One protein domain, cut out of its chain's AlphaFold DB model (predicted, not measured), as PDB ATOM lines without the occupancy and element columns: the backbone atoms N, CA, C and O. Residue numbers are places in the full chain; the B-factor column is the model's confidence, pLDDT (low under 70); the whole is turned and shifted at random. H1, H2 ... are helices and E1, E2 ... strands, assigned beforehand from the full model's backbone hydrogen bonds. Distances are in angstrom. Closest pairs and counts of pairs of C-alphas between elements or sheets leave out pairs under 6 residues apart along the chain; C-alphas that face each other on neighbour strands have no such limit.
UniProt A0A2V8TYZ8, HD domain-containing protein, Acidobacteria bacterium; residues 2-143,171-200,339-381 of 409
ATOM      1  N   ALA A   2     186.437  75.318 117.962       96.19
ATOM      2  CA  ALA A   2     185.366  76.325 118.124       96.19
ATOM      3  C   ALA A   2     184.526  76.628 116.866       96.19
ATOM      4  O   ALA A   2     183.301  76.695 116.940       96.19
ATOM      5  N   LYS A   3     185.163  76.728 115.689       96.00
ATOM      6  CA  LYS A   3     184.460  76.873 114.401       96.00
ATOM      7  C   LYS A   3     183.436  75.752 114.167       96.00
ATOM      8  O   LYS A   3     182.322  76.041 113.755       96.00
ATOM      9  N   ARG A   4     183.792  74.490 114.448       96.69
ATOM     10  CA  ARG A   4     182.901  73.326 114.277       96.69
ATOM     11  C   ARG A   4     181.721  73.379 115.240       96.69
ATOM     12  O   ARG A   4     180.607  73.082 114.824       96.69
ATOM     13  N   ILE A   5     181.950  73.792 116.491       96.12
ATOM     14  CA  ILE A   5     180.872  74.006 117.467       96.12
ATOM     15  C   ILE A   5     179.899  75.061 116.933       96.12
ATOM     16  O   ILE A   5     178.704  74.800 116.824       96.12
ATOM     17  N   PHE A   6     180.415  76.219 116.520       94.06
ATOM     18  CA  PHE A   6     179.597  77.310 115.997       94.06
ATOM     19  C   PHE A   6     178.805  76.897 114.745       94.06
ATOM     20  O   PHE A   6     177.597  77.122 114.669       94.06
ATOM     21  N   ASP A   7     179.471  76.252 113.783       93.00
ATOM     22  CA  ASP A   7     178.858  75.768 112.544       93.00
ATOM     23  C   ASP A   7     177.778  74.695 112.842       93.00
ATOM     24  O   ASP A   7     176.735  74.678 112.190       93.00
ATOM     25  N   SER A   8     177.958  73.860 113.875       94.12
ATOM     26  CA  SER A   8     176.957  72.867 114.308       94.12
ATOM     27  C   SER A   8     175.716  73.522 114.925       94.12
ATOM     28  O   SER A   8     174.586  73.127 114.629       94.12
ATOM     29  N   LEU A   9     175.898  74.568 115.738       93.50
ATOM     30  CA  LEU A   9     174.785  75.347 116.293       93.50
ATOM     31  C   LEU A   9     173.992  76.066 115.189       93.50
ATOM     32  O   LEU A   9     172.758  76.103 115.238       93.50
ATOM     33  N   LEU A  10     174.690  76.577 114.169       91.56
ATOM     34  CA  LEU A  10     174.097  77.183 112.977       91.56
ATOM     35  C   LEU A  10     173.295  76.160 112.155       91.56
ATOM     36  O   LEU A  10     172.151  76.427 111.781       91.56
ATOM     37  N   ALA A  11     173.870  74.980 111.901       90.06
ATOM     38  CA  ALA A  11     173.223  73.898 111.158       90.06
ATOM     39  C   ALA A  11     171.951  73.395 111.857       90.06
ATOM     40  O   ALA A  11     170.940  73.139 111.206       90.06
ATOM     41  N   ALA A  12     171.968  73.344 113.191       89.19
ATOM     42  CA  ALA A  12     170.810  73.009 114.015       89.19
ATOM     43  C   ALA A  12     169.747  74.128 114.093       89.19
ATOM     44  O   ALA A  12     168.741  73.957 114.778       89.19
ATOM     45  N   GLY A  13     169.956  75.273 113.430       88.12
ATOM     46  CA  GLY A  13     169.010  76.394 113.412       88.12
ATOM     47  C   GLY A  13     168.869  77.118 114.753       88.12
ATOM     48  O   GLY A  13     167.852  77.760 114.994       88.12
ATOM     49  N   GLN A  14     169.863  77.003 115.638       87.50
ATOM     50  CA  GLN A  14     169.821  77.567 116.996       87.50
ATOM     51  C   GLN A  14     170.337  79.003 117.066       87.50
ATOM     52  O   GLN A  14     170.172  79.682 118.076       87.50
ATOM     53  N   ILE A  15     170.982  79.448 115.991       86.94
ATOM     54  CA  ILE A  15     171.527  80.786 115.810       86.94
ATOM     55  C   ILE A  15     171.061  81.272 114.420       86.94
ATOM     56  O   ILE A  15     170.949  80.442 113.509       86.94
ATOM     57  N   PRO A  16     170.757  82.573 114.222       81.06
ATOM     58  CA  PRO A  16     170.361  83.105 112.917       81.06
ATOM     59  C   PRO A  16     171.346  82.743 111.797       81.06
ATOM     60  O   PRO A  16     172.537  82.608 112.046       81.06
ATOM     61  N   ARG A  17     170.870  82.608 110.548       73.56
ATOM     62  CA  ARG A  17     171.709  82.168 109.412       73.56
ATOM     63  C   ARG A  17     172.607  83.252 108.803       73.56
ATOM     64  O   ARG A  17     173.579  82.908 108.140       73.56
ATOM     65  N   LYS A  18     172.266  84.534 108.961       77.25
ATOM     66  CA  LYS A  18     172.977  85.675 108.356       77.25
ATOM     67  C   LYS A  18     172.888  86.910 109.253       77.25
ATOM     68  O   LYS A  18     171.911  87.067 109.981       77.25
ATOM     69  N   GLY A  19     173.883  87.792 109.150       83.81
ATOM     70  CA  GLY A  19     173.903  89.108 109.790       83.81
ATOM     71  C   GLY A  19     175.305  89.506 110.254       83.81
ATOM     72  O   GLY A  19     176.046  88.667 110.757       83.81
ATOM     73  N   ALA A  20     175.652  90.790 110.144       82.44
ATOM     74  CA  ALA A  20     176.981  91.288 110.517       82.44
ATOM     75  C   ALA A  20     177.333  91.012 111.995       82.44
ATOM     76  O   ALA A  20     178.467  90.669 112.319       82.44
ATOM     77  N   VAL A  21     176.340  91.088 112.893       85.69
ATOM     78  CA  VAL A  21     176.510  90.759 114.319       85.69
ATOM     79  C   VAL A  21     176.917  89.297 114.499       85.69
ATOM     80  O   VAL A  21     177.827  89.004 115.262       85.69
ATOM     81  N   LEU A  22     176.298  88.381 113.751       87.00
ATOM     82  CA  LEU A  22     176.625  86.958 113.799       87.00
ATOM     83  C   LEU A  22     178.051  86.687 113.321       87.00
ATOM     84  O   LEU A  22     178.779  85.923 113.950       87.00
ATOM     85  N   GLU A  23     178.435  87.294 112.198       89.56
ATOM     86  CA  GLU A  23     179.777  87.154 111.635       89.56
ATOM     87  C   GLU A  23     180.828  87.661 112.620       89.56
ATOM     88  O   GLU A  23     181.835  86.984 112.843       89.56
ATOM     89  N   ARG A  24     180.548  88.789 113.291       93.62
ATOM     90  CA  ARG A  24     181.395  89.307 114.365       93.62
ATOM     91  C   ARG A  24     181.466  88.342 115.544       93.62
ATOM     92  O   ARG A  24     182.566  87.979 115.941       93.62
ATOM     93  N   THR A  25     180.333  87.865 116.058       93.00
ATOM     94  CA  THR A  25     180.291  86.907 117.174       93.00
ATOM     95  C   THR A  25     181.052  85.622 116.852       93.00
ATOM     96  O   THR A  25     181.810  85.126 117.685       93.00
ATOM     97  N   ARG A  26     180.906  85.095 115.631       94.00
ATOM     98  CA  ARG A  26     181.648  83.920 115.160       94.00
ATOM     99  C   ARG A  26     183.149  84.186 115.119       94.00
ATOM    100  O   ARG A  26     183.923  83.344 115.565       94.00
ATOM    101  N   LEU A  27     183.556  85.342 114.595       95.06
ATOM    102  CA  LEU A  27     184.958  85.748 114.539       95.06
ATOM    103  C   LEU A  27     185.556  85.878 115.942       95.06
ATOM    104  O   LEU A  27     186.626  85.328 116.182       95.06
ATOM    105  N   ILE A  28     184.855  86.529 116.872       96.62
ATOM    106  CA  ILE A  28     185.298  86.675 118.264       96.62
ATOM    107  C   ILE A  28     185.401  85.312 118.956       96.62
ATOM    108  O   ILE A  28     186.419  85.041 119.584       96.62
ATOM    109  N   ALA A  29     184.418  84.423 118.785       95.56
ATOM    110  CA  ALA A  29     184.461  83.074 119.353       95.56
ATOM    111  C   ALA A  29     185.679  82.273 118.855       95.56
ATOM    112  O   ALA A  29     186.370  81.626 119.639       95.56
ATOM    113  N   ILE A  30     185.954  82.325 117.546       96.56
ATOM    114  CA  ILE A  30     187.094  81.625 116.939       96.56
ATOM    115  C   ILE A  30     188.417  82.254 117.381       96.56
ATOM    116  O   ILE A  30     189.341  81.516 117.709       96.56
ATOM    117  N   ALA A  31     188.516  83.584 117.408       96.88
ATOM    118  CA  ALA A  31     189.729  84.285 117.818       96.88
ATOM    119  C   ALA A  31     190.050  84.047 119.301       96.88
ATOM    120  O   ALA A  31     191.190  83.736 119.627       96.88
ATOM    121  N   ALA A  32     189.047  84.120 120.180       97.38
ATOM    122  CA  ALA A  32     189.199  83.812 121.599       97.38
ATOM    123  C   ALA A  32     189.615  82.347 121.811       97.38
ATOM    124  O   ALA A  32     190.556  82.073 122.545       97.38
ATOM    125  N   ALA A  33     188.999  81.396 121.103       97.38
ATOM    126  CA  ALA A  33     189.426  79.999 121.176       97.38
ATOM    127  C   ALA A  33     190.842  79.773 120.617       97.38
ATOM    128  O   ALA A  33     191.572  78.933 121.125       97.38
ATOM    129  N   LEU A  34     191.253  80.503 119.578       96.88
ATOM    130  CA  LEU A  34     192.600  80.387 119.011       96.88
ATOM    131  C   LEU A  34     193.678  80.936 119.957       96.88
ATOM    132  O   LEU A  34     194.802  80.451 119.945       96.88
ATOM    133  N   LEU A  35     193.341  81.954 120.749       96.56
ATOM    134  CA  LEU A  35     194.286  82.698 121.580       96.56
ATOM    135  C   LEU A  35     194.244  82.317 123.065       96.56
ATOM    136  O   LEU A  35     194.998  82.913 123.828       96.56
ATOM    137  N   HIS A  36     193.374  81.395 123.491       95.50
ATOM    138  CA  HIS A  36     193.166  81.097 124.916       95.50
ATOM    139  C   HIS A  36     194.474  80.714 125.639       95.50
ATOM    140  O   HIS A  36     194.752  81.238 126.718       95.50
ATOM    141  N   ASP A  37     195.327  79.954 124.951       95.00
ATOM    142  CA  ASP A  37     196.581  79.404 125.473       95.00
ATOM    143  C   ASP A  37     197.851  80.126 124.992       95.00
ATOM    144  O   ASP A  37     198.966  79.673 125.243       95.00
ATOM    145  N   VAL A  38     197.727  81.289 124.335       94.81
ATOM    146  CA  VAL A  38     198.896  82.038 123.816       94.81
ATOM    147  C   VAL A  38     199.860  82.499 124.923       94.81
ATOM    148  O   VAL A  38     201.010  82.827 124.647       94.81
ATOM    149  N   GLY A  39     199.391  82.556 126.171       93.31
ATOM    150  CA  GLY A  39     200.171  82.908 127.352       93.31
ATOM    151  C   GLY A  39     200.936  81.757 128.001       93.31
ATOM    152  O   GLY A  39     201.569  81.988 129.031       93.31
ATOM    153  N   HIS A  40     200.890  80.535 127.464       92.81
ATOM    154  CA  HIS A  40     201.725  79.450 127.976       92.81
ATOM    155  C   HIS A  40     203.197  79.676 127.625       92.81
ATOM    156  O   HIS A  40     203.575  79.766 126.460       92.81
ATOM    157  N   GLY A  41     204.026  79.761 128.666       91.00
ATOM    158  CA  GLY A  41     205.479  79.749 128.540       91.00
ATOM    159  C   GLY A  41     206.033  78.330 128.358       91.00
ATOM    160  O   GLY A  41     205.269  77.358 128.333       91.00
ATOM    161  N   PRO A  42     207.365  78.190 128.280       92.50
ATOM    162  CA  PRO A  42     208.013  76.897 128.103       92.50
ATOM    163  C   PRO A  42     207.670  75.936 129.242       92.50
ATOM    164  O   PRO A  42     207.653  76.319 130.413       92.50
ATOM    165  N   PHE A  43     207.399  74.677 128.909       91.44
ATOM    166  CA  PHE A  43     206.952  73.649 129.856       91.44
ATOM    167  C   PHE A  43     205.698  74.029 130.682       91.44
ATOM    168  O   PHE A  43     205.477  73.498 131.780       91.44
ATOM    169  N   SER A  44     204.878  74.955 130.175       85.88
ATOM    170  CA  SER A  44     203.578  75.365 130.719       85.88
ATOM    171  C   SER A  44     203.608  75.669 132.230       85.88
ATOM    172  O   SER A  44     204.225  76.638 132.669       85.88
ATOM    173  N   HIS A  45     202.953  74.852 133.062       83.25
ATOM    174  CA  HIS A  45     202.828  75.098 134.504       83.25
ATOM    175  C   HIS A  45     204.142  74.989 135.286       83.25
ATOM    176  O   HIS A  45     204.215  75.454 136.426       83.25
ATOM    177  N   LEU A  46     205.181  74.350 134.732       84.25
ATOM    178  CA  LEU A  46     206.474  74.281 135.417       84.25
ATOM    179  C   LEU A  46     207.132  75.657 135.482       84.25
ATOM    180  O   LEU A  46     207.677  76.008 136.527       84.25
ATOM    181  N   TYR A  47     207.018  76.442 134.409       84.12
ATOM    182  CA  TYR A  47     207.499  77.817 134.364       84.12
ATOM    183  C   TYR A  47     206.848  78.673 135.455       84.12
ATOM    184  O   TYR A  47     207.547  79.318 136.237       84.12
ATOM    185  N   GLU A  48     205.519  78.610 135.570       84.50
ATOM    186  CA  GLU A  48     204.751  79.383 136.556       84.50
ATOM    187  C   GLU A  48     205.203  79.094 137.990       84.50
ATOM    188  O   GLU A  48     205.396  80.011 138.785       84.50
ATOM    189  N   LYS A  49     205.425  77.813 138.312       84.50
ATOM    190  CA  LYS A  49     205.814  77.369 139.658       84.50
ATOM    191  C   LYS A  49     207.209  77.822 140.080       84.50
ATOM    192  O   LYS A  49     207.463  77.878 141.279       84.50
ATOM    193  N   VAL A  50     208.111  78.067 139.131       86.31
ATOM    194  CA  VAL A  50     209.505  78.441 139.423       86.31
ATOM    195  C   VAL A  50     209.672  79.954 139.433       86.31
ATOM    196  O   VAL A  50     210.273  80.499 140.355       86.31
ATOM    197  N   PHE A  51     209.132  80.645 138.430       83.56
ATOM    198  CA  PHE A  51     209.371  82.077 138.257       83.56
ATOM    199  C   PHE A  51     208.305  82.961 138.917       83.56
ATOM    200  O   PHE A  51     208.530  84.155 139.033       83.56
ATOM    201  N   ASN A  52     207.187  82.385 139.382       66.12
ATOM    202  CA  ASN A  52     206.148  82.980 140.242       66.12
ATOM    203  C   ASN A  52     205.633  84.388 139.858       66.12
ATOM    204  O   ASN A  52     205.015  85.050 140.687       66.12
ATOM    205  N   ASP A  53     205.880  84.853 138.628       69.75
ATOM    206  CA  ASP A  53     205.509  86.200 138.188       69.75
ATOM    207  C   ASP A  53     204.010  86.272 137.884       69.75
ATOM    208  O   ASP A  53     203.300  87.108 138.438       69.75
ATOM    209  N   ARG A  54     203.507  85.395 137.003       84.12
ATOM    210  CA  ARG A  54     202.118  85.428 136.510       84.12
ATOM    211  C   ARG A  54     201.658  84.060 136.034       84.12
ATOM    212  O   ARG A  54     202.457  83.270 135.528       84.12
ATOM    213  N   ARG A  55     200.349  83.819 136.114       89.50
ATOM    214  CA  ARG A  55     199.697  82.668 135.469       89.50
ATOM    215  C   ARG A  55     199.593  82.888 133.955       89.50
ATOM    216  O   ARG A  55     199.481  84.027 133.499       89.50
ATOM    217  N   HIS A  56     199.562  81.818 133.170       91.44
ATOM    218  CA  HIS A  56     199.418  81.851 131.712       91.44
ATOM    219  C   HIS A  56     198.170  82.627 131.277       91.44
ATOM    220  O   HIS A  56     198.233  83.400 130.330       91.44
ATOM    221  N   GLU A  57     197.058  82.528 132.015       91.88
ATOM    222  CA  GLU A  57     195.845  83.310 131.743       91.88
ATOM    223  C   GLU A  57     196.091  84.832 131.799       91.88
ATOM    224  O   GLU A  57     195.438  85.614 131.101       91.88
ATOM    225  N   GLU A  58     197.002  85.282 132.661       92.94
ATOM    226  CA  GLU A  58     197.379  86.691 132.784       92.94
ATOM    227  C   GLU A  58     198.326  87.087 131.648       92.94
ATOM    228  O   GLU A  58     198.139  88.144 131.041       92.94
ATOM    229  N   TRP A  59     199.265  86.208 131.280       93.94
ATOM    230  CA  TRP A  59     200.095  86.374 130.084       93.94
ATOM    231  C   TRP A  59     199.267  86.460 128.806       93.94
ATOM    232  O   TRP A  59     199.473  87.386 128.022       93.94
ATOM    233  N   THR A  60     198.273  85.588 128.625       95.25
ATOM    234  CA  THR A  60     197.336  85.619 127.494       95.25
ATOM    235  C   THR A  60     196.702  87.005 127.371       95.25
ATOM    236  O   THR A  60     196.712  87.610 126.295       95.25
ATOM    237  N   ARG A  61     196.214  87.572 128.484       95.50
ATOM    238  CA  ARG A  61     195.619  88.920 128.502       95.50
ATOM    239  C   ARG A  61     196.634  90.008 128.145       95.50
ATOM    240  O   ARG A  61     196.310  90.914 127.378       95.50
ATOM    241  N   LEU A  62     197.854  89.933 128.677       94.56
ATOM    242  CA  LEU A  62     198.915  90.904 128.389       94.56
ATOM    243  C   LEU A  62     199.349  90.861 126.926       94.56
ATOM    244  O   LEU A  62     199.506  91.914 126.312       94.56
ATOM    245  N   ILE A  63     199.494  89.666 126.355       95.25
ATOM    246  CA  ILE A  63     199.840  89.467 124.946       95.25
ATOM    247  C   ILE A  63     198.747  90.064 124.060       95.25
ATOM    248  O   ILE A  63     199.042  90.877 123.185       95.25
ATOM    249  N   ILE A  64     197.478  89.750 124.326       95.88
ATOM    250  CA  ILE A  64     196.346  90.273 123.546       95.88
ATOM    251  C   ILE A  64     196.272  91.805 123.599       95.88
ATOM    252  O   ILE A  64     196.035  92.441 122.569       95.88
ATOM    253  N   ARG A  65     196.516  92.413 124.767       94.50
ATOM    254  CA  ARG A  65     196.494  93.876 124.924       94.50
ATOM    255  C   ARG A  65     197.712  94.563 124.310       94.50
ATOM    256  O   ARG A  65     197.574  95.594 123.651       94.50
ATOM    257  N   HIS A  66     198.905  94.025 124.545       93.44
ATOM    258  CA  HIS A  66     200.147  94.792 124.426       93.44
ATOM    259  C   HIS A  66     201.134  94.265 123.387       93.44
ATOM    260  O   HIS A  66     202.070  94.996 123.059       93.44
ATOM    261  N   ALA A  67     200.940  93.066 122.824       88.81
ATOM    262  CA  ALA A  67     201.871  92.538 121.831       88.81
ATOM    263  C   ALA A  67     202.003  93.485 120.624       88.81
ATOM    264  O   ALA A  67     201.017  93.977 120.049       88.81
ATOM    265  N   ARG A  68     203.247  93.757 120.231       91.75
ATOM    266  CA  ARG A  68     203.604  94.636 119.105       91.75
ATOM    267  C   ARG A  68     203.758  93.864 117.795       91.75
ATOM    268  O   ARG A  68     203.739  94.479 116.724       91.75
ATOM    269  N   GLY A  69     203.861  92.538 117.885       90.88
ATOM    270  CA  GLY A  69     203.870  91.611 116.757       90.88
ATOM    271  C   GLY A  69     202.607  91.666 115.891       90.88
ATOM    272  O   GLY A  69     201.661  92.417 116.147       90.88
ATOM    273  N   GLU A  70     202.603  90.861 114.831       92.44
ATOM    274  CA  GLU A  70     201.526  90.827 113.837       92.44
ATOM    275  C   GLU A  70     200.156  90.556 114.463       92.44
ATOM    276  O   GLU A  70     199.224  91.324 114.227       92.44
ATOM    277  N   THR A  71     200.059  89.554 115.341       90.44
ATOM    278  CA  THR A  71     198.823  89.206 116.054       90.44
ATOM    279  C   THR A  71     198.224  90.412 116.773       90.44
ATOM    280  O   THR A  71     197.069  90.760 116.542       90.44
ATOM    281  N   GLY A  72     199.016  91.124 117.582       91.56
ATOM    282  CA  GLY A  72     198.531  92.302 118.304       91.56
ATOM    283  C   GLY A  72     198.097  93.437 117.369       91.56
ATOM    284  O   GLY A  72     197.085  94.093 117.618       91.56
ATOM    285  N   ARG A  73     198.808  93.654 116.249       93.56
ATOM    286  CA  ARG A  73     198.401  94.641 115.232       93.56
ATOM    287  C   ARG A  73     197.078  94.264 114.565       93.56
ATOM    288  O   ARG A  73     196.224  95.136 114.407       93.56
ATOM    289  N   LEU A  74     196.895  92.994 114.203       94.44
ATOM    290  CA  LEU A  74     195.666  92.490 113.587       94.44
ATOM    291  C   LEU A  74     194.470  92.610 114.536       94.44
ATOM    292  O   LEU A  74     193.423  93.110 114.129       94.44
ATOM    293  N   LEU A  75     194.638  92.240 115.809       94.94
ATOM    294  CA  LEU A  75     193.586  92.356 116.824       94.94
ATOM    295  C   LEU A  75     193.154  93.809 117.051       94.94
ATOM    296  O   LEU A  75     191.954  94.086 117.106       94.94
ATOM    297  N   ARG A  76     194.115  94.743 117.125       94.44
ATOM    298  CA  ARG A  76     193.829  96.184 117.242       94.44
ATOM    299  C   ARG A  76     193.128  96.727 116.001       94.44
ATOM    300  O   ARG A  76     192.116  97.406 116.133       94.44
ATOM    301  N   ARG A  77     193.611  96.384 114.801       94.56
ATOM    302  CA  ARG A  77     192.979  96.784 113.532       94.56
ATOM    303  C   ARG A  77     191.544  96.265 113.419       94.56
ATOM    304  O   ARG A  77     190.686  96.965 112.898       94.56
ATOM    305  N   ALA A  78     191.288  95.055 113.910       93.75
ATOM    306  CA  ALA A  78     189.959  94.459 113.929       93.75
ATOM    307  C   ALA A  78     189.068  94.980 115.073       93.75
ATOM    308  O   ALA A  78     187.905  94.582 115.138       93.75
ATOM    309  N   GLY A  79     189.587  95.797 115.999       95.25
ATOM    310  CA  GLY A  79     188.868  96.235 117.201       95.25
ATOM    311  C   GLY A  79     188.425  95.080 118.106       95.25
ATOM    312  O   GLY A  79     187.401  95.187 118.764       95.25
ATOM    313  N   ALA A  80     189.121  93.939 118.071       96.12
ATOM    314  CA  ALA A  80     188.670  92.686 118.692       96.12
ATOM    315  C   ALA A  80     189.207  92.465 120.116       96.12
ATOM    316  O   ALA A  80     188.761  91.545 120.794       96.12
ATOM    317  N   VAL A  81     190.162  93.287 120.565       96.81
ATOM    318  CA  VAL A  81     190.875  93.114 121.844       96.81
ATOM    319  C   VAL A  81     189.906  93.058 123.027       96.81
ATOM    320  O   VAL A  81     189.847  92.037 123.706       96.81
ATOM    321  N   GLU A  82     189.104  94.104 123.240       97.00
ATOM    322  CA  GLU A  82     188.192  94.174 124.391       97.00
ATOM    323  C   GLU A  82     187.085  93.115 124.331       97.00
ATOM    324  O   GLU A  82     186.691  92.567 125.356       97.00
ATOM    325  N   GLU A  83     186.622  92.764 123.130       97.06
ATOM    326  CA  GLU A  83     185.625  91.707 122.954       97.06
ATOM    327  C   GLU A  83     186.176  90.329 123.329       97.06
ATOM    328  O   GLU A  83     185.501  89.576 124.027       97.06
ATOM    329  N   ILE A  84     187.405  90.000 122.917       97.50
ATOM    330  CA  ILE A  84     188.057  88.734 123.281       97.50
ATOM    331  C   ILE A  84     188.303  88.673 124.790       97.50
ATOM    332  O   ILE A  84     188.027  87.654 125.419       97.50
ATOM    333  N   LEU A  85     188.764  89.769 125.395       97.00
ATOM    334  CA  LEU A  85     188.952  89.833 126.846       97.00
ATOM    335  C   LEU A  85     187.622  89.658 127.590       97.00
ATOM    336  O   LEU A  85     187.557  88.887 128.543       97.00
ATOM    337  N   ALA A  86     186.538  90.262 127.096       96.38
ATOM    338  CA  ALA A  86     185.198  90.052 127.634       96.38
ATOM    339  C   ALA A  86     184.726  88.590 127.517       96.38
ATOM    340  O   ALA A  86     183.941  88.133 128.353       96.38
ATOM    341  N   VAL A  87     185.185  87.828 126.513       96.00
ATOM    342  CA  VAL A  87     184.898  86.385 126.421       96.00
ATOM    343  C   VAL A  87     185.559  85.641 127.579       96.00
ATOM    344  O   VAL A  87     184.882  84.847 128.237       96.00
ATOM    345  N   TYR A  88     186.833  85.925 127.862       95.06
ATOM    346  CA  TYR A  88     187.587  85.290 128.950       95.06
ATOM    347  C   TYR A  88     187.086  85.702 130.335       95.06
ATOM    348  O   TYR A  88     187.002  84.873 131.236       95.06
ATOM    349  N   ASP A  89     186.673  86.958 130.483       92.94
ATOM    350  CA  ASP A  89     186.094  87.483 131.722       92.94
ATOM    351  C   ASP A  89     184.599  87.120 131.862       92.94
ATOM    352  O   ASP A  89     183.943  87.479 132.840       92.94
ATOM    353  N   ARG A  90     184.043  86.367 130.897       91.19
ATOM    354  CA  ARG A  90     182.652  85.874 130.863       91.19
ATOM    355  C   ARG A  90     181.585  86.979 130.877       91.19
ATOM    356  O   ARG A  90     180.417  86.738 131.210       91.19
ATOM    357  N   THR A  91     181.960  88.186 130.464       93.19
ATOM    358  CA  THR A  91     181.087  89.363 130.339       93.19
ATOM    359  C   THR A  91     180.556  89.556 128.917       93.19
ATOM    360  O   THR A  91     179.573  90.275 128.735       93.19
ATOM    361  N   TYR A  92     181.125  88.864 127.921       93.00
ATOM    362  CA  TYR A  92     180.662  88.913 126.533       93.00
ATOM    363  C   TYR A  92     179.202  88.459 126.391       93.00
ATOM    364  O   TYR A  92     178.694  87.607 127.138       93.00
ATOM    365  N   ARG A  93     178.501  89.034 125.410       90.75
ATOM    366  CA  ARG A  93     177.132  88.654 125.059       90.75
ATOM    367  C   ARG A  93     177.050  88.322 123.572       90.75
ATOM    368  O   ARG A  93     177.494  89.130 122.760       90.75
ATOM    369  N   PRO A  94     176.463  87.166 123.213       90.81
ATOM    370  CA  PRO A  94     175.750  86.206 124.077       90.81
ATOM    371  C   PRO A  94     176.674  85.279 124.920       90.81
ATOM    372  O   PRO A  94     177.786  84.985 124.483       90.81
ATOM    373  N   PRO A  95     176.239  84.779 126.105       90.69
ATOM    374  CA  PRO A  95     177.108  84.042 127.043       90.69
ATOM    375  C   PRO A  95     177.651  82.706 126.530       90.69
ATOM    376  O   PRO A  95     178.732  82.290 126.946       90.69
ATOM    377  N   PHE A  96     176.933  82.034 125.623       92.19
ATOM    378  CA  PHE A  96     177.395  80.763 125.058       92.19
ATOM    379  C   PHE A  96     178.741  80.892 124.334       92.19
ATOM    380  O   PHE A  96     179.431  79.897 124.165       92.19
ATOM    381  N   VAL A  97     179.136  82.098 123.911       94.19
ATOM    382  CA  VAL A  97     180.440  82.342 123.277       94.19
ATOM    383  C   VAL A  97     181.574  82.079 124.263       94.19
ATOM    384  O   VAL A  97     182.547  81.424 123.905       94.19
ATOM    385  N   SER A  98     181.419  82.513 125.516       94.44
ATOM    386  CA  SER A  98     182.349  82.156 126.590       94.44
ATOM    387  C   SER A  98     182.306  80.664 126.899       94.44
ATOM    388  O   SER A  98     183.358  80.085 127.134       94.44
ATOM    389  N   ASP A  99     181.135  80.017 126.838       93.88
ATOM    390  CA  ASP A  99     181.034  78.561 127.041       93.88
ATOM    391  C   ASP A  99     181.740  77.750 125.931       93.88
ATOM    392  O   ASP A  99     182.261  76.672 126.206       93.88
ATOM    393  N   ILE A 100     181.794  78.260 124.689       95.38
ATOM    394  CA  ILE A 100     182.554  77.633 123.588       95.38
ATOM    395  C   ILE A 100     184.053  77.607 123.901       95.38
ATOM    396  O   ILE A 100     184.731  76.672 123.483       95.38
ATOM    397  N   VAL A 101     184.578  78.623 124.589       94.81
ATOM    398  CA  VAL A 101     186.008  78.720 124.924       94.81
ATOM    399  C   VAL A 101     186.322  78.033 126.252       94.81
ATOM    400  O   VAL A 101     187.355  77.392 126.354       94.81
ATOM    401  N   SER A 102     185.439  78.155 127.248       91.44
ATOM    402  CA  SER A 102     185.646  77.643 128.606       91.44
ATOM    403  C   SER A 102     184.334  77.130 129.223       91.44
ATOM    404  O   SER A 102     183.439  77.909 129.587       91.44
ATOM    405  N   SER A 103     184.211  75.803 129.326       91.19
ATOM    406  CA  SER A 103     183.095  75.060 129.931       91.19
ATOM    407  C   SER A 103     183.450  73.568 130.098       91.19
ATOM    408  O   SER A 103     184.561  73.139 129.824       91.19
ATOM    409  N   GLN A 104     182.511  72.718 130.535       89.44
ATOM    410  CA  GLN A 104     182.761  71.266 130.531       89.44
ATOM    411  C   GLN A 104     182.835  70.668 129.111       89.44
ATOM    412  O   GLN A 104     183.445  69.618 128.942       89.44
ATOM    413  N   LEU A 105     182.232  71.314 128.102       91.94
ATOM    414  CA  LEU A 105     182.218  70.883 126.692       91.94
ATOM    415  C   LEU A 105     182.763  71.993 125.781       91.94
ATOM    416  O   LEU A 105     182.168  72.325 124.751       91.94
ATOM    417  N   ASP A 106     183.862  72.614 126.195       94.56
ATOM    418  CA  ASP A 106     184.510  73.666 125.422       94.56
ATOM    419  C   ASP A 106     185.358  73.131 124.264       94.56
ATOM    420  O   ASP A 106     185.640  71.941 124.110       94.56
ATOM    421  N   ALA A 107     185.737  74.059 123.394       96.25
ATOM    422  CA  ALA A 107     186.574  73.807 122.241       96.25
ATOM    423  C   ALA A 107     187.959  73.263 122.612       96.25
ATOM    424  O   ALA A 107     188.516  72.518 121.808       96.25
ATOM    425  N   ASP A 108     188.494  73.654 123.766       95.00
ATOM    426  CA  ASP A 108     189.815  73.249 124.241       95.00
ATOM    427  C   ASP A 108     189.824  71.767 124.646       95.00
ATOM    428  O   ASP A 108     190.461  70.940 123.985       95.00
ATOM    429  N   ARG A 109     188.993  71.380 125.623       93.81
ATOM    430  CA  ARG A 109     188.900  69.997 126.118       93.81
ATOM    431  C   ARG A 109     188.485  69.019 125.036       93.81
ATOM    432  O   ARG A 109     188.964  67.884 125.009       93.81
ATOM    433  N   LEU A 110     187.607  69.448 124.128       95.88
ATOM    434  CA  LEU A 110     187.221  68.621 122.993       95.88
ATOM    435  C   LEU A 110     188.390  68.402 122.004       95.88
ATOM    436  O   LEU A 110     188.457  67.367 121.343       95.88
ATOM    437  N   ASP A 111     189.330  69.338 121.881       96.75
ATOM    438  CA  ASP A 111     190.488  69.177 120.996       96.75
ATOM    439  C   ASP A 111     191.600  68.353 121.653       96.75
ATOM    440  O   ASP A 111     191.977  67.309 121.108       96.75
ATOM    441  N   TYR A 112     192.095  68.778 122.825       95.00
ATOM    442  CA  TYR A 112     193.304  68.181 123.400       95.00
ATOM    443  C   TYR A 112     193.099  66.714 123.771       95.00
ATOM    444  O   TYR A 112     193.985  65.907 123.534       95.00
ATOM    445  N   LEU A 113     191.920  66.303 124.259       95.00
ATOM    446  CA  LEU A 113     191.706  64.900 124.635       95.00
ATOM    447  C   LEU A 113     191.842  63.945 123.446       95.00
ATOM    448  O   LEU A 113     192.445  62.878 123.574       95.00
ATOM    449  N   LEU A 114     191.312  64.333 122.284       96.31
ATOM    450  CA  LEU A 114     191.422  63.531 121.065       96.31
ATOM    451  C   LEU A 114     192.826  63.603 120.481       96.31
ATOM    452  O   LEU A 114     193.368  62.577 120.070       96.31
ATOM    453  N   ARG A 115     193.411  64.804 120.448       96.69
ATOM    454  CA  ARG A 115     194.773  65.027 119.963       96.69
ATOM    455  C   ARG A 115     195.774  64.224 120.784       96.69
ATOM    456  O   ARG A 115     196.552  63.473 120.208       96.69
ATOM    457  N   ASP A 116     195.712  64.307 122.103       96.25
ATOM    458  CA  ASP A 116     196.648  63.640 123.002       96.25
ATOM    459  C   ASP A 116     196.446  62.130 122.970       96.25
ATOM    460  O   ASP A 116     197.420  61.380 122.895       96.25
ATOM    461  N   SER A 117     195.197  61.657 122.923       95.88
ATOM    462  CA  SER A 117     194.892  60.239 122.696       95.88
ATOM    463  C   SER A 117     195.501  59.729 121.384       95.88
ATOM    464  O   SER A 117     196.082  58.642 121.347       95.88
ATOM    465  N   PHE A 118     195.412  60.517 120.311       96.62
ATOM    466  CA  PHE A 118     195.993  60.176 119.017       96.62
ATOM    467  C   PHE A 118     197.528  60.161 119.060       96.62
ATOM    468  O   PHE A 118     198.132  59.163 118.674       96.62
ATOM    469  N   MET A 119     198.154  61.226 119.568       97.31
ATOM    470  CA  MET A 119     199.614  61.397 119.572       97.31
ATOM    471  C   MET A 119     200.321  60.427 120.527       97.31
ATOM    472  O   MET A 119     201.428  59.978 120.240       97.31
ATOM    473  N   THR A 120     199.691  60.079 121.652       95.69
ATOM    474  CA  THR A 120     200.239  59.106 122.615       95.69
ATOM    475  C   THR A 120     199.916  57.656 122.261       95.69
ATOM    476  O   THR A 120     200.536  56.742 122.802       95.69
ATOM    477  N   GLY A 121     198.931  57.422 121.386       95.25
ATOM    478  CA  GLY A 121     198.407  56.091 121.073       95.25
ATOM    479  C   GLY A 121     197.497  55.498 122.159       95.25
ATOM    480  O   GLY A 121     197.030  54.367 122.013       95.25
ATOM    481  N   VAL A 122     197.210  56.233 123.239       93.25
ATOM    482  CA  VAL A 122     196.333  55.777 124.324       93.25
ATOM    483  C   VAL A 122     194.875  55.934 123.908       93.25
ATOM    484  O   VAL A 122     194.347  57.038 123.832       93.25
ATOM    485  N   ALA A 123     194.186  54.818 123.667       90.88
ATOM    486  CA  ALA A 123     192.828  54.827 123.120       90.88
ATOM    487  C   ALA A 123     191.726  55.266 124.108       90.88
ATOM    488  O   ALA A 123     190.603  55.505 123.673       90.88
ATOM    489  N   TYR A 124     192.018  55.394 125.409       87.88
ATOM    490  CA  TYR A 124     191.009  55.739 126.422       87.88
ATOM    491  C   TYR A 124     190.384  57.128 126.233       87.88
ATOM    492  O   TYR A 124     189.236  57.325 126.611       87.88
ATOM    493  N   GLY A 125     191.112  58.075 125.635       85.62
ATOM    494  CA  GLY A 125     190.615  59.429 125.368       85.62
ATOM    495  C   GLY A 125     189.727  59.556 124.131       85.62
ATOM    496  O   GLY A 125     189.294  60.661 123.815       85.62
ATOM    497  N   ARG A 126     189.455  58.461 123.408       91.38
ATOM    498  CA  ARG A 126     188.590  58.487 122.223       91.38
ATOM    499  C   ARG A 126     187.122  58.527 122.636       91.38
ATOM    500  O   ARG A 126     186.648  57.660 123.365       91.38
ATOM    501  N   TYR A 127     186.398  59.500 122.104       93.94
ATOM    502  CA  TYR A 127     184.953  59.641 122.261       93.94
ATOM    503  C   TYR A 127     184.328  60.127 120.947       93.94
ATOM    504  O   TYR A 127     185.036  60.606 120.054       93.94
ATOM    505  N   ASP A 128     183.008  59.996 120.814       95.31
ATOM    506  CA  ASP A 128     182.296  60.386 119.593       95.31
ATOM    507  C   ASP A 128     182.081  61.908 119.504       95.31
ATOM    508  O   ASP A 128     181.056  62.463 119.913       95.31
ATOM    509  N   LEU A 129     183.086  62.599 118.963       96.19
ATOM    510  CA  LEU A 129     183.042  64.042 118.749       96.19
ATOM    511  C   LEU A 129     181.916  64.466 117.803       96.19
ATOM    512  O   LEU A 129     181.261  65.476 118.056       96.19
ATOM    513  N   ASP A 130     181.702  63.736 116.711       95.88
ATOM    514  CA  ASP A 130     180.713  64.121 115.702       95.88
ATOM    515  C   ASP A 130     179.292  64.012 116.267       95.88
ATOM    516  O   ASP A 130     178.449  64.884 116.016       95.88
ATOM    517  N   TRP A 131     179.043  63.014 117.120       96.50
ATOM    518  CA  TRP A 131     177.790  62.897 117.850       96.50
ATOM    519  C   TRP A 131     177.608  63.996 118.894       96.50
ATOM    520  O   TRP A 131     176.502  64.544 118.988       96.50
ATOM    521  N   ILE A 132     178.661  64.369 119.638       96.38
ATOM    522  CA  ILE A 132     178.619  65.525 120.551       96.38
ATOM    523  C   ILE A 132     178.252  66.782 119.766       96.38
ATOM    524  O   ILE A 132     177.248  67.416 120.085       96.38
ATOM    525  N   LEU A 133     178.996  67.110 118.705       96.44
ATOM    526  CA  LEU A 133     178.783  68.313 117.893       96.44
ATOM    527  C   LEU A 133     177.361  68.376 117.318       96.44
ATOM    528  O   LEU A 133     176.686  69.400 117.445       96.44
ATOM    529  N   THR A 134     176.860  67.264 116.773       95.50
ATOM    530  CA  THR A 134     175.491  67.156 116.234       95.50
ATOM    531  C   THR A 134     174.420  67.380 117.310       95.50
ATOM    532  O   THR A 134     173.319  67.881 117.038       95.50
ATOM    533  N   ASN A 135     174.730  67.037 118.562       96.19
ATOM    534  CA  ASN A 135     173.828  67.146 119.702       96.19
ATOM    535  C   ASN A 135     174.083  68.363 120.599       96.19
ATOM    536  O   ASN A 135     173.340  68.533 121.563       96.19
ATOM    537  N   LEU A 136     175.031  69.247 120.281       95.94
ATOM    538  CA  LEU A 136     175.203  70.501 121.015       95.94
ATOM    539  C   LEU A 136     173.976  71.398 120.843       95.94
ATOM    540  O   LEU A 136     173.441  71.579 119.742       95.94
ATOM    541  N   ARG A 137     173.499  71.960 121.949       94.94
ATOM    542  CA  ARG A 137     172.320  72.816 122.002       94.94
ATOM    543  C   ARG A 137     172.593  74.118 122.742       94.94
ATOM    544  O   ARG A 137     173.417  74.165 123.645       94.94
ATOM    545  N   LEU A 138     171.867  75.164 122.364       94.19
ATOM    546  CA  LEU A 138     171.710  76.372 123.155       94.19
ATOM    547  C   LEU A 138     170.428  76.245 123.968       94.19
ATOM    548  O   LEU A 138     169.349  76.008 123.422       94.19
ATOM    549  N   ALA A 139     170.548  76.392 125.280       92.94
ATOM    550  CA  ALA A 139     169.413  76.288 126.178       92.94
ATOM    551  C   ALA A 139     169.495  77.334 127.285       92.94
ATOM    552  O   ALA A 139     170.575  77.723 127.728       92.94
ATOM    553  N   ARG A 140     168.327  77.795 127.732       90.12
ATOM    554  CA  ARG A 140     168.226  78.673 128.900       90.12
ATOM    555  C   ARG A 140     168.340  77.828 130.159       90.12
ATOM    556  O   ARG A 140     167.750  76.744 130.214       90.12
ATOM    557  N   ARG A 141     169.032  78.333 131.180       83.25
ATOM    558  CA  ARG A 141     168.957  77.723 132.512       83.25
ATOM    559  C   ARG A 141     167.500  77.751 132.973       83.25
ATOM    560  O   ARG A 141     166.821  78.774 132.850       83.25
ATOM    561  N   GLY A 142     166.988  76.612 133.437       65.25
ATOM    562  CA  GLY A 142     165.697  76.584 134.112       65.25
ATOM    563  C   GLY A 142     165.740  77.537 135.308       65.25
ATOM    564  O   GLY A 142     166.750  77.614 136.005       65.25
ATOM    565  N   ARG A 143     164.663  78.295 135.548       46.44
ATOM    566  CA  ARG A 143     164.482  78.947 136.851       46.44
ATOM    567  C   ARG A 143     164.211  77.842 137.869       46.44
ATOM    568  O   ARG A 143     163.055  77.508 138.096       46.44
ATOM    569  N   ARG A 171     172.989  79.268 127.164       91.81
ATOM    570  CA  ARG A 171     174.205  78.541 127.538       91.81
ATOM    571  C   ARG A 171     174.409  77.351 126.618       91.81
ATOM    572  O   ARG A 171     173.439  76.814 126.072       91.81
ATOM    573  N   LEU A 172     175.664  76.942 126.464       93.62
ATOM    574  CA  LEU A 172     175.988  75.705 125.766       93.62
ATOM    575  C   LEU A 172     175.539  74.505 126.615       93.62
ATOM    576  O   LEU A 172     175.773  74.452 127.820       93.62
ATOM    577  N   ALA A 173     174.858  73.563 125.980       94.56
ATOM    578  CA  ALA A 173     174.276  72.374 126.584       94.56
ATOM    579  C   ALA A 173     174.328  71.214 125.580       94.56
ATOM    580  O   ALA A 173     174.666  71.403 124.410       94.56
ATOM    581  N   ILE A 174     173.950  70.011 126.007       95.00
ATOM    582  CA  ILE A 174     173.826  68.850 125.123       95.00
ATOM    583  C   ILE A 174     172.374  68.381 125.040       95.00
ATOM    584  O   ILE A 174     171.614  68.504 125.995       95.00
ATOM    585  N   ASN A 175     171.951  67.866 123.889       94.94
ATOM    586  CA  ASN A 175     170.607  67.331 123.684       94.94
ATOM    587  C   ASN A 175     170.313  66.203 124.685       94.94
ATOM    588  O   ASN A 175     170.865  65.107 124.558       94.94
ATOM    589  N   GLY A 176     169.396  66.451 125.623       89.75
ATOM    590  CA  GLY A 176     169.114  65.528 126.722       89.75
ATOM    591  C   GLY A 176     168.536  64.180 126.292       89.75
ATOM    592  O   GLY A 176     168.679  63.203 127.010       89.75
ATOM    593  N   LEU A 177     167.930  64.100 125.103       88.44
ATOM    594  CA  LEU A 177     167.293  62.873 124.614       88.44
ATOM    595  C   LEU A 177     168.235  61.957 123.823       88.44
ATOM    596  O   LEU A 177     167.920  60.789 123.630       88.44
ATOM    597  N   LYS A 178     169.338  62.492 123.284       91.62
ATOM    598  CA  LYS A 178     170.186  61.764 122.317       91.62
ATOM    599  C   LYS A 178     171.687  61.895 122.560       91.62
ATOM    600  O   LYS A 178     172.435  61.010 122.165       91.62
ATOM    601  N   GLY A 179     172.143  62.991 123.162       89.00
ATOM    602  CA  GLY A 179     173.570  63.285 123.308       89.00
ATOM    603  C   GLY A 179     174.186  62.831 124.630       89.00
ATOM    604  O   GLY A 179     175.404  62.877 124.755       89.00
ATOM    605  N   TYR A 180     173.383  62.391 125.606       89.31
ATOM    606  CA  TYR A 180     173.865  62.182 126.975       89.31
ATOM    607  C   TYR A 180     174.978  61.124 127.076       89.31
ATOM    608  O   TYR A 180     176.004  61.400 127.685       89.31
ATOM    609  N   HIS A 181     174.840  59.977 126.400       92.31
ATOM    610  CA  HIS A 181     175.859  58.920 126.405       92.31
ATOM    611  C   HIS A 181     177.205  59.368 125.830       92.31
ATOM    612  O   HIS A 181     178.249  58.954 126.320       92.31
ATOM    613  N   ALA A 182     177.205  60.229 124.808       93.38
ATOM    614  CA  ALA A 182     178.455  60.727 124.241       93.38
ATOM    615  C   ALA A 182     179.143  61.727 125.181       93.38
ATOM    616  O   ALA A 182     180.365  61.702 125.308       93.38
ATOM    617  N   ALA A 183     178.375  62.558 125.895       92.81
ATOM    618  CA  ALA A 183     178.931  63.383 126.967       92.81
ATOM    619  C   ALA A 183     179.452  62.531 128.138       92.81
ATOM    620  O   ALA A 183     180.513  62.832 128.675       92.81
ATOM    621  N   GLU A 184     178.763  61.446 128.498       92.38
ATOM    622  CA  GLU A 184     179.237  60.505 129.519       92.38
ATOM    623  C   GLU A 184     180.557  59.837 129.107       92.38
ATOM    624  O   GLU A 184     181.528  59.859 129.864       92.38
ATOM    625  N   GLN A 185     180.638  59.343 127.867       93.56
ATOM    626  CA  GLN A 185     181.866  58.794 127.291       93.56
ATOM    627  C   GLN A 185     183.012  59.813 127.303       93.56
ATOM    628  O   GLN A 185     184.136  59.457 127.652       93.56
ATOM    629  N   PHE A 186     182.744  61.074 126.953       94.50
ATOM    630  CA  PHE A 186     183.736  62.148 127.001       94.50
ATOM    631  C   PHE A 186     184.301  62.349 128.414       94.50
ATOM    632  O   PHE A 186     185.521  62.400 128.583       94.50
ATOM    633  N   VAL A 187     183.444  62.403 129.441       92.00
ATOM    634  CA  VAL A 187     183.886  62.578 130.836       92.00
ATOM    635  C   VAL A 187     184.703  61.373 131.316       92.00
ATOM    636  O   VAL A 187     185.752  61.558 131.936       92.00
ATOM    637  N   ILE A 188     184.282  60.147 130.985       91.44
ATOM    638  CA  ILE A 188     185.048  58.926 131.293       91.44
ATOM    639  C   ILE A 188     186.405  58.943 130.589       91.44
ATOM    640  O   ILE A 188     187.432  58.661 131.210       91.44
ATOM    641  N   GLY A 189     186.422  59.278 129.298       92.38
ATOM    642  CA  GLY A 189     187.645  59.330 128.508       92.38
ATOM    643  C   GLY A 189     188.631  60.340 129.081       92.38
ATOM    644  O   GLY A 189     189.806  60.019 129.263       92.38
ATOM    645  N   ARG A 190     188.141  61.520 129.480       91.00
ATOM    646  CA  ARG A 190     188.929  62.517 130.210       91.00
ATOM    647  C   ARG A 190     189.507  61.936 131.496       91.00
ATOM    648  O   ARG A 190     190.720  61.982 131.677       91.00
ATOM    649  N   TYR A 191     188.675  61.341 132.348       89.00
ATOM    650  CA  TYR A 191     189.119  60.727 133.603       89.00
ATOM    651  C   TYR A 191     190.256  59.711 133.394       89.00
ATOM    652  O   TYR A 191     191.279  59.765 134.080       89.00
ATOM    653  N   LEU A 192     190.122  58.823 132.406       90.88
ATOM    654  CA  LEU A 192     191.145  57.823 132.100       90.88
ATOM    655  C   LEU A 192     192.424  58.449 131.522       90.88
ATOM    656  O   LEU A 192     193.521  58.025 131.886       90.88
ATOM    657  N   MET A 193     192.316  59.477 130.673       92.44
ATOM    658  CA  MET A 193     193.479  60.190 130.124       92.44
ATOM    659  C   MET A 193     194.332  60.838 131.220       92.44
ATOM    660  O   MET A 193     195.560  60.737 131.171       92.44
ATOM    661  N   TYR A 194     193.713  61.411 132.258       89.50
ATOM    662  CA  TYR A 194     194.455  61.931 133.411       89.50
ATOM    663  C   TYR A 194     195.267  60.849 134.113       89.50
ATOM    664  O   TYR A 194     196.435  61.061 134.426       89.50
ATOM    665  N   GLN A 195     194.697  59.663 134.311       85.81
ATOM    666  CA  GLN A 195     195.397  58.577 134.994       85.81
ATOM    667  C   GLN A 195     196.528  57.973 134.156       85.81
ATOM    668  O   GLN A 195     197.593  57.665 134.690       85.81
ATOM    669  N   GLN A 196     196.291  57.790 132.856       89.44
ATOM    670  CA  GLN A 196     197.181  57.022 131.984       89.44
ATOM    671  C   GLN A 196     198.256  57.876 131.312       89.44
ATOM    672  O   GLN A 196     199.347  57.376 131.048       89.44
ATOM    673  N   VAL A 197     197.968  59.154 131.058       92.31
ATOM    674  CA  VAL A 197     198.865  60.062 130.336       92.31
ATOM    675  C   VAL A 197     199.351  61.172 131.257       92.31
ATOM    676  O   VAL A 197     200.535  61.202 131.599       92.31
ATOM    677  N   TYR A 198     198.456  62.050 131.716       90.38
ATOM    678  CA  TYR A 198     198.867  63.286 132.397       90.38
ATOM    679  C   TYR A 198     199.529  63.020 133.760       90.38
ATOM    680  O   TYR A 198     200.478  63.703 134.139       90.38
ATOM    681  N   TYR A 199     199.100  61.979 134.483       90.06
ATOM    682  CA  TYR A 199     199.677  61.557 135.768       90.06
ATOM    683  C   TYR A 199     200.583  60.337 135.666       90.06
ATOM    684  O   TYR A 199     200.927  59.707 136.677       90.06
ATOM    685  N   HIS A 200     201.034  60.020 134.453       91.88
ATOM    686  CA  HIS A 200     201.972  58.937 134.259       91.88
ATOM    687  C   HIS A 200     203.279  59.219 135.012       91.88
ATOM    688  O   HIS A 200     203.949  60.235 134.815       91.88
ATOM    689  N   LEU A 339     177.990  72.378 139.625       74.12
ATOM    690  CA  LEU A 339     177.647  73.771 139.905       74.12
ATOM    691  C   LEU A 339     177.898  74.148 141.371       74.12
ATOM    692  O   LEU A 339     178.496  75.186 141.634       74.12
ATOM    693  N   ALA A 340     177.527  73.285 142.319       68.00
ATOM    694  CA  ALA A 340     177.717  73.538 143.748       68.00
ATOM    695  C   ALA A 340     179.200  73.632 144.145       68.00
ATOM    696  O   ALA A 340     179.574  74.424 145.012       68.00
ATOM    697  N   TYR A 341     180.071  72.826 143.538       73.69
ATOM    698  CA  TYR A 341     181.514  72.955 143.703       73.69
ATOM    699  C   TYR A 341     182.018  74.271 143.117       73.69
ATOM    700  O   TYR A 341     182.768  74.987 143.782       73.69
ATOM    701  N   SER A 342     181.565  74.603 141.908       74.69
ATOM    702  CA  SER A 342     181.957  75.831 141.218       74.69
ATOM    703  C   SER A 342     181.603  77.076 142.039       74.69
ATOM    704  O   SER A 342     182.465  77.931 142.243       74.69
ATOM    705  N   ASP A 343     180.385  77.113 142.591       66.31
ATOM    706  CA  ASP A 343     179.876  78.192 143.443       66.31
ATOM    707  C   ASP A 343     180.673  78.318 144.749       66.31
ATOM    708  O   ASP A 343     181.081  79.419 145.123       66.31
ATOM    709  N   ARG A 344     180.964  77.196 145.429       71.50
ATOM    710  CA  ARG A 344     181.781  77.194 146.660       71.50
ATOM    711  C   ARG A 344     183.190  77.733 146.437       71.50
ATOM    712  O   ARG A 344     183.745  78.354 147.337       71.50
ATOM    713  N   MET A 345     183.762  77.481 145.263       69.50
ATOM    714  CA  MET A 345     185.103  77.943 144.901       69.50
ATOM    715  C   MET A 345     185.107  79.346 144.279       69.50
ATOM    716  O   MET A 345     186.177  79.856 143.960       69.50
ATOM    717  N   GLY A 346     183.939  79.972 144.078       64.50
ATOM    718  CA  GLY A 346     183.829  81.254 143.376       64.50
ATOM    719  C   GLY A 346     184.295  81.183 141.917       64.50
ATOM    720  O   GLY A 346     184.718  82.187 141.348       64.50
ATOM    721  N   THR A 347     184.258  79.991 141.320       67.62
ATOM    722  CA  THR A 347     184.696  79.732 139.942       67.62
ATOM    723  C   THR A 347     183.518  79.750 138.974       67.62
ATOM    724  O   THR A 347     182.356  79.705 139.380       67.62
ATOM    725  N   ALA A 348     183.808  79.834 137.673       63.22
ATOM    726  CA  ALA A 348     182.768  79.797 136.657       63.22
ATOM    727  C   ALA A 348     181.920  78.516 136.796       63.22
ATOM    728  O   ALA A 348     182.478  77.441 137.005       63.22
ATOM    729  N   PRO A 349     180.585  78.608 136.670       65.19
ATOM    730  CA  PRO A 349     179.711  77.455 136.833       65.19
ATOM    731  C   PRO A 349     179.931  76.464 135.687       65.19
ATOM    732  O   PRO A 349     179.488  76.715 134.561       65.19
ATOM    733  N   GLU A 350     180.598  75.353 135.985       75.62
ATOM    734  CA  GLU A 350     180.985  74.324 135.023       75.62
ATOM    735  C   GLU A 350     180.199  73.036 135.275       75.62
ATOM    736  O   GLU A 350     180.551  72.261 136.153       75.62
ATOM    737  N   ASP A 351     179.154  72.785 134.486       87.56
ATOM    738  CA  ASP A 351     178.436  71.505 134.436       87.56
ATOM    739  C   ASP A 351     177.808  71.337 133.039       87.56
ATOM    740  O   ASP A 351     177.540  72.326 132.348       87.56
ATOM    741  N   ILE A 352     177.579  70.102 132.601       92.00
ATOM    742  CA  ILE A 352     176.965  69.783 131.311       92.00
ATOM    743  C   ILE A 352     175.449  69.777 131.489       92.00
ATOM    744  O   ILE A 352     174.873  68.837 132.032       92.00
ATOM    745  N   GLY A 353     174.790  70.833 131.012       92.62
ATOM    746  CA  GLY A 353     173.331  70.915 131.009       92.62
ATOM    747  C   GLY A 353     172.695  70.025 129.937       92.62
ATOM    748  O   GLY A 353     173.166  69.973 128.799       92.62
ATOM    749  N   LEU A 354     171.581  69.379 130.276       93.75
ATOM    750  CA  LEU A 354     170.744  68.624 129.347       93.75
ATOM    751  C   LEU A 354     169.626  69.506 128.793       93.75
ATOM    752  O   LEU A 354     168.703  69.903 129.504       93.75
ATOM    753  N   ALA A 355     169.692  69.802 127.500       94.12
ATOM    754  CA  ALA A 355     168.722  70.620 126.796       94.12
ATOM    755  C   ALA A 355     167.531  69.790 126.299       94.12
ATOM    756  O   ALA A 355     167.688  68.897 125.460       94.12
ATOM    757  N   VAL A 356     166.325  70.156 126.735       92.25
ATOM    758  CA  VAL A 356     165.051  69.654 126.206       92.25
ATOM    759  C   VAL A 356     164.146  70.848 125.907       92.25
ATOM    760  O   VAL A 356     163.900  71.692 126.766       92.25
ATOM    761  N   ARG A 357     163.665  70.951 124.660       88.88
ATOM    762  CA  ARG A 357     162.787  72.051 124.196       88.88
ATOM    763  C   ARG A 357     163.329  73.458 124.542       88.88
ATOM    764  O   ARG A 357     162.579  74.335 124.961       88.88
ATOM    765  N   GLY A 358     164.644  73.664 124.390       88.62
ATOM    766  CA  GLY A 358     165.317  74.957 124.605       88.62
ATOM    767  C   GLY A 358     165.570  75.340 126.071       88.62
ATOM    768  O   GLY A 358     165.999  76.464 126.346       88.62
ATOM    769  N   ARG A 359     165.318  74.431 127.019       91.31
ATOM    770  CA  ARG A 359     165.599  74.619 128.449       91.31
ATOM    771  C   ARG A 359     166.549  73.546 128.954       91.31
ATOM    772  O   ARG A 359     166.460  72.402 128.517       91.31
ATOM    773  N   ILE A 360     167.431  73.925 129.870       91.69
ATOM    774  CA  ILE A 360     168.210  72.975 130.660       91.69
ATOM    775  C   ILE A 360     167.261  72.388 131.705       91.69
ATOM    776  O   ILE A 360     166.689  73.146 132.488       91.69
ATOM    777  N   VAL A 361     167.052  71.072 131.654       91.44
ATOM    778  CA  VAL A 361     166.121  70.336 132.536       91.44
ATOM    779  C   VAL A 361     166.826  69.510 133.612       91.44
ATOM    780  O   VAL A 361     166.160  68.862 134.405       91.44
ATOM    781  N   GLY A 362     168.153  69.514 133.599       90.19
ATOM    782  CA  GLY A 362     169.009  68.821 134.550       90.19
ATOM    783  C   GLY A 362     170.461  68.888 134.095       90.19
ATOM    784  O   GLY A 362     170.757  69.362 132.987       90.19
ATOM    785  N   TYR A 363     171.357  68.410 134.942       91.94
ATOM    786  CA  TYR A 363     172.795  68.402 134.716       91.94
ATOM    787  C   TYR A 363     173.374  66.998 134.797       91.94
ATOM    788  O   TYR A 363     172.855  66.123 135.484       91.94
ATOM    789  N   MET A 364     174.488  66.788 134.105       91.00
ATOM    790  CA  MET A 364     175.151  65.488 134.058       91.00
ATOM    791  C   MET A 364     175.670  65.023 135.427       91.00
ATOM    792  O   MET A 364     175.789  63.825 135.663       91.00
ATOM    793  N   SER A 365     175.944  65.957 136.342       88.81
ATOM    794  CA  SER A 365     176.314  65.644 137.726       88.81
ATOM    795  C   SER A 365     175.186  65.022 138.557       88.81
ATOM    796  O   SER A 365     175.448  64.486 139.632       88.81
ATOM    797  N   GLU A 366     173.930  65.098 138.112       88.06
ATOM    798  CA  GLU A 366     172.803  64.547 138.855       88.06
ATOM    799  C   GLU A 366     172.770  63.019 138.761       88.06
ATOM    800  O   GLU A 366     172.810  62.437 137.678       88.06
ATOM    801  N   ARG A 367     172.595  62.349 139.905       87.31
ATOM    802  CA  ARG A 367     172.521  60.880 139.979       87.31
ATOM    803  C   ARG A 367     171.405  60.278 139.121       87.31
ATOM    804  O   ARG A 367     171.549  59.169 138.619       87.31
ATOM    805  N   SER A 368     170.287  60.989 138.976       86.81
ATOM    806  CA  SER A 368     169.162  60.616 138.105       86.81
ATOM    807  C   SER A 368     169.509  60.675 136.617       86.81
ATOM    808  O   SER A 368     168.829  60.036 135.818       86.81
ATOM    809  N   VAL A 369     170.540  61.438 136.250       87.50
ATOM    810  CA  VAL A 369     171.017  61.618 134.878       87.50
ATOM    811  C   VAL A 369     172.150  60.645 134.565       87.50
ATOM    812  O   VAL A 369     172.045  59.878 133.611       87.50
ATOM    813  N   SER A 370     173.217  60.658 135.366       89.62
ATOM    814  CA  SER A 370     174.344  59.731 135.236       89.62
ATOM    815  C   SER A 370     174.829  59.304 136.626       89.62
ATOM    816  O   SER A 370     175.574  60.034 137.285       89.62
ATOM    817  N   PRO A 371     174.464  58.087 137.079       89.25
ATOM    818  CA  PRO A 371     175.018  57.508 138.303       89.25
ATOM    819  C   PRO A 371     176.544  57.379 138.261       89.25
ATOM    820  O   PRO A 371     177.198  57.382 139.301       89.25
ATOM    821  N   LEU A 372     177.115  57.249 137.060       88.06
ATOM    822  CA  LEU A 372     178.547  57.097 136.878       88.06
ATOM    823  C   LEU A 372     179.278  58.426 137.090       88.06
ATOM    824  O   LEU A 372     180.247  58.459 137.845       88.06
ATOM    825  N   ILE A 373     178.807  59.524 136.495       88.56
ATOM    826  CA  ILE A 373     179.424  60.843 136.690       88.56
ATOM    827  C   ILE A 373     179.223  61.330 138.123       88.56
ATOM    828  O   ILE A 373     180.162  61.850 138.724       88.56
ATOM    829  N   ASP A 374     178.056  61.069 138.709       88.19
ATOM    830  CA  ASP A 374     177.811  61.296 140.136       88.19
ATOM    831  C   ASP A 374     178.829  60.568 141.034       88.19
ATOM    832  O   ASP A 374     179.256  61.120 142.042       88.19
ATOM    833  N   SER A 375     179.283  59.368 140.651       86.31
ATOM    834  CA  SER A 375     180.254  58.597 141.447       86.31
ATOM    835  C   SER A 375     181.694  59.122 141.381       86.31
ATOM    836  O   SER A 375     182.506  58.771 142.234       86.31
ATOM    837  N   ILE A 376     182.029  59.942 140.375       84.00
ATOM    838  CA  ILE A 376     183.387  60.480 140.170       84.00
ATOM    839  C   ILE A 376     183.484  62.004 140.317       84.00
ATOM    840  O   ILE A 376     184.594  62.544 140.325       84.00
ATOM    841  N   ARG A 377     182.356  62.725 140.403       82.31
ATOM    842  CA  ARG A 377     182.354  64.187 140.558       82.31
ATOM    843  C   ARG A 377     182.900  64.599 141.917       82.31
ATOM    844  O   ARG A 377     182.687  63.916 142.913       82.31
ATOM    845  N   ASN A 378     183.537  65.766 141.977       76.44
ATOM    846  CA  ASN A 378     183.959  66.428 143.218       76.44
ATOM    847  C   ASN A 378     184.867  65.613 144.160       76.44
ATOM    848  O   ASN A 378     185.157  66.089 145.258       76.44
ATOM    849  N   GLU A 379     185.345  64.436 143.755       72.38
ATOM    850  CA  GLU A 379     186.343  63.654 144.478       72.38
ATOM    851  C   GLU A 379     187.735  63.967 143.920       72.38
ATOM    852  O   GLU A 379     188.082  63.484 142.836       72.38
ATOM    853  N   PRO A 380     188.570  64.755 144.627       72.75
ATOM    854  CA  PRO A 380     189.923  65.015 144.170       72.75
ATOM    855  C   PRO A 380     190.713  63.709 144.192       72.75
ATOM    856  O   PRO A 380     190.900  63.085 145.242       72.75
ATOM    857  N   ARG A 381     191.221  63.296 143.034       72.94
ATOM    858  CA  ARG A 381     192.108  62.138 142.948       72.94
ATOM    859  C   ARG A 381     193.529  62.629 143.139       72.94
ATOM    860  O   ARG A 381     194.165  63.118 142.212       72.94
TER     861      ARG A 381
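What this domain is: This is residues 2 to 143, 171 to 200 and 339 to 381 of the 409 residues of the protein "HD domain-containing protein" of Acidobacteria bacterium (UniProt A0A2V8TYZ8). A very small closed barrel of four short strands, E1 to E4, sits at one side of a mainly helical body, with H1, H7, H9 and H10 packed on it. Short H7 lies near the middle, between the barrel and a group of helices, H2, H4, H5 and H6, while H8 crosses H10. The printed part has 215 residues, with 12 named helices and 4 named strands in the order H1 to H9, E1, E2, H10, H11, E3, E4, H12. The class is mixed, helices and strands; the whole is compact, with a radius of gyration of the C-alphas of 17.9 A and spans of 51 by 46 by 36 A.

How they stand to each other: H1, residues 2 to 11, and H2, residues 20 to 35, form a helical hairpin, with closest C-alphas Ala 2 and Ile 30 at 5.7 A. H3, residues 45 to 51, touches no helix. H4, residues 56 to 66, touches H5, residues 70 to 77, with closest C-alphas Ile 64 and Gly 72 at 6.0 A. H6, residues 81 to 88, touches H2 at residues 28 to 32 of H2 alone, with closest C-alphas Ala 32 and Ile 84 at 5.3 A. The hub H7, residues 96 to 101, touches H2, with closest C-alphas Ala 33 and Val 101 at 5.2 A. H8, residues 107 to 120, touches H10, residues 180 to 198, at a steep tilt of 52 degrees, with closest C-alphas Leu 113 and Arg 190 at 6.7 A; of H10, residues 189 to 197 alone do so. H9, residues 129 to 135, touches H1, with closest C-alphas Ser 8 and Leu 133 at 6.1 A. E1, residues 136 to 141, and E2, residues 171 to 175, are antiparallel, N 137 to O 173 at 2.8 A. E3, residues 353 to 356, is parallel to E2, N 174 to O 353 at 2.9 A, and forms a hairpin with E4, residues 359 to 363, N 354 to O 362 at 2.8 A. E4 and E1, parallel, close the barrel, N 360 to O 140 at 2.9 A. H11, residues 339 to 344, and H12, residues 371 to 376, are not on the barrel. Not every O i to N i+4 pair is within hydrogen-bond range in H7, 1 of 2, H8, 9 of 10, and H10, 14 of 15; in the other helices every one is.

Where its parts are: H1 begins at C-alpha 2 (185.366, 76.325, 118.124). H2 spans 22.3 A, H8 20.1 A, and H10 25.6 A with a kink of 27 degrees near residue 192. H12 ends at C-alpha 376 (183.387, 60.480, 140.170).

The domain as a whole: Residues 144 to 170 and 201 to 338 are not printed, with C-alpha gaps of 13.5 A and 29.0 A. Of the links printed whole, none is long. The pLDDT is under 70 at 11 residues, among them 345 to 349.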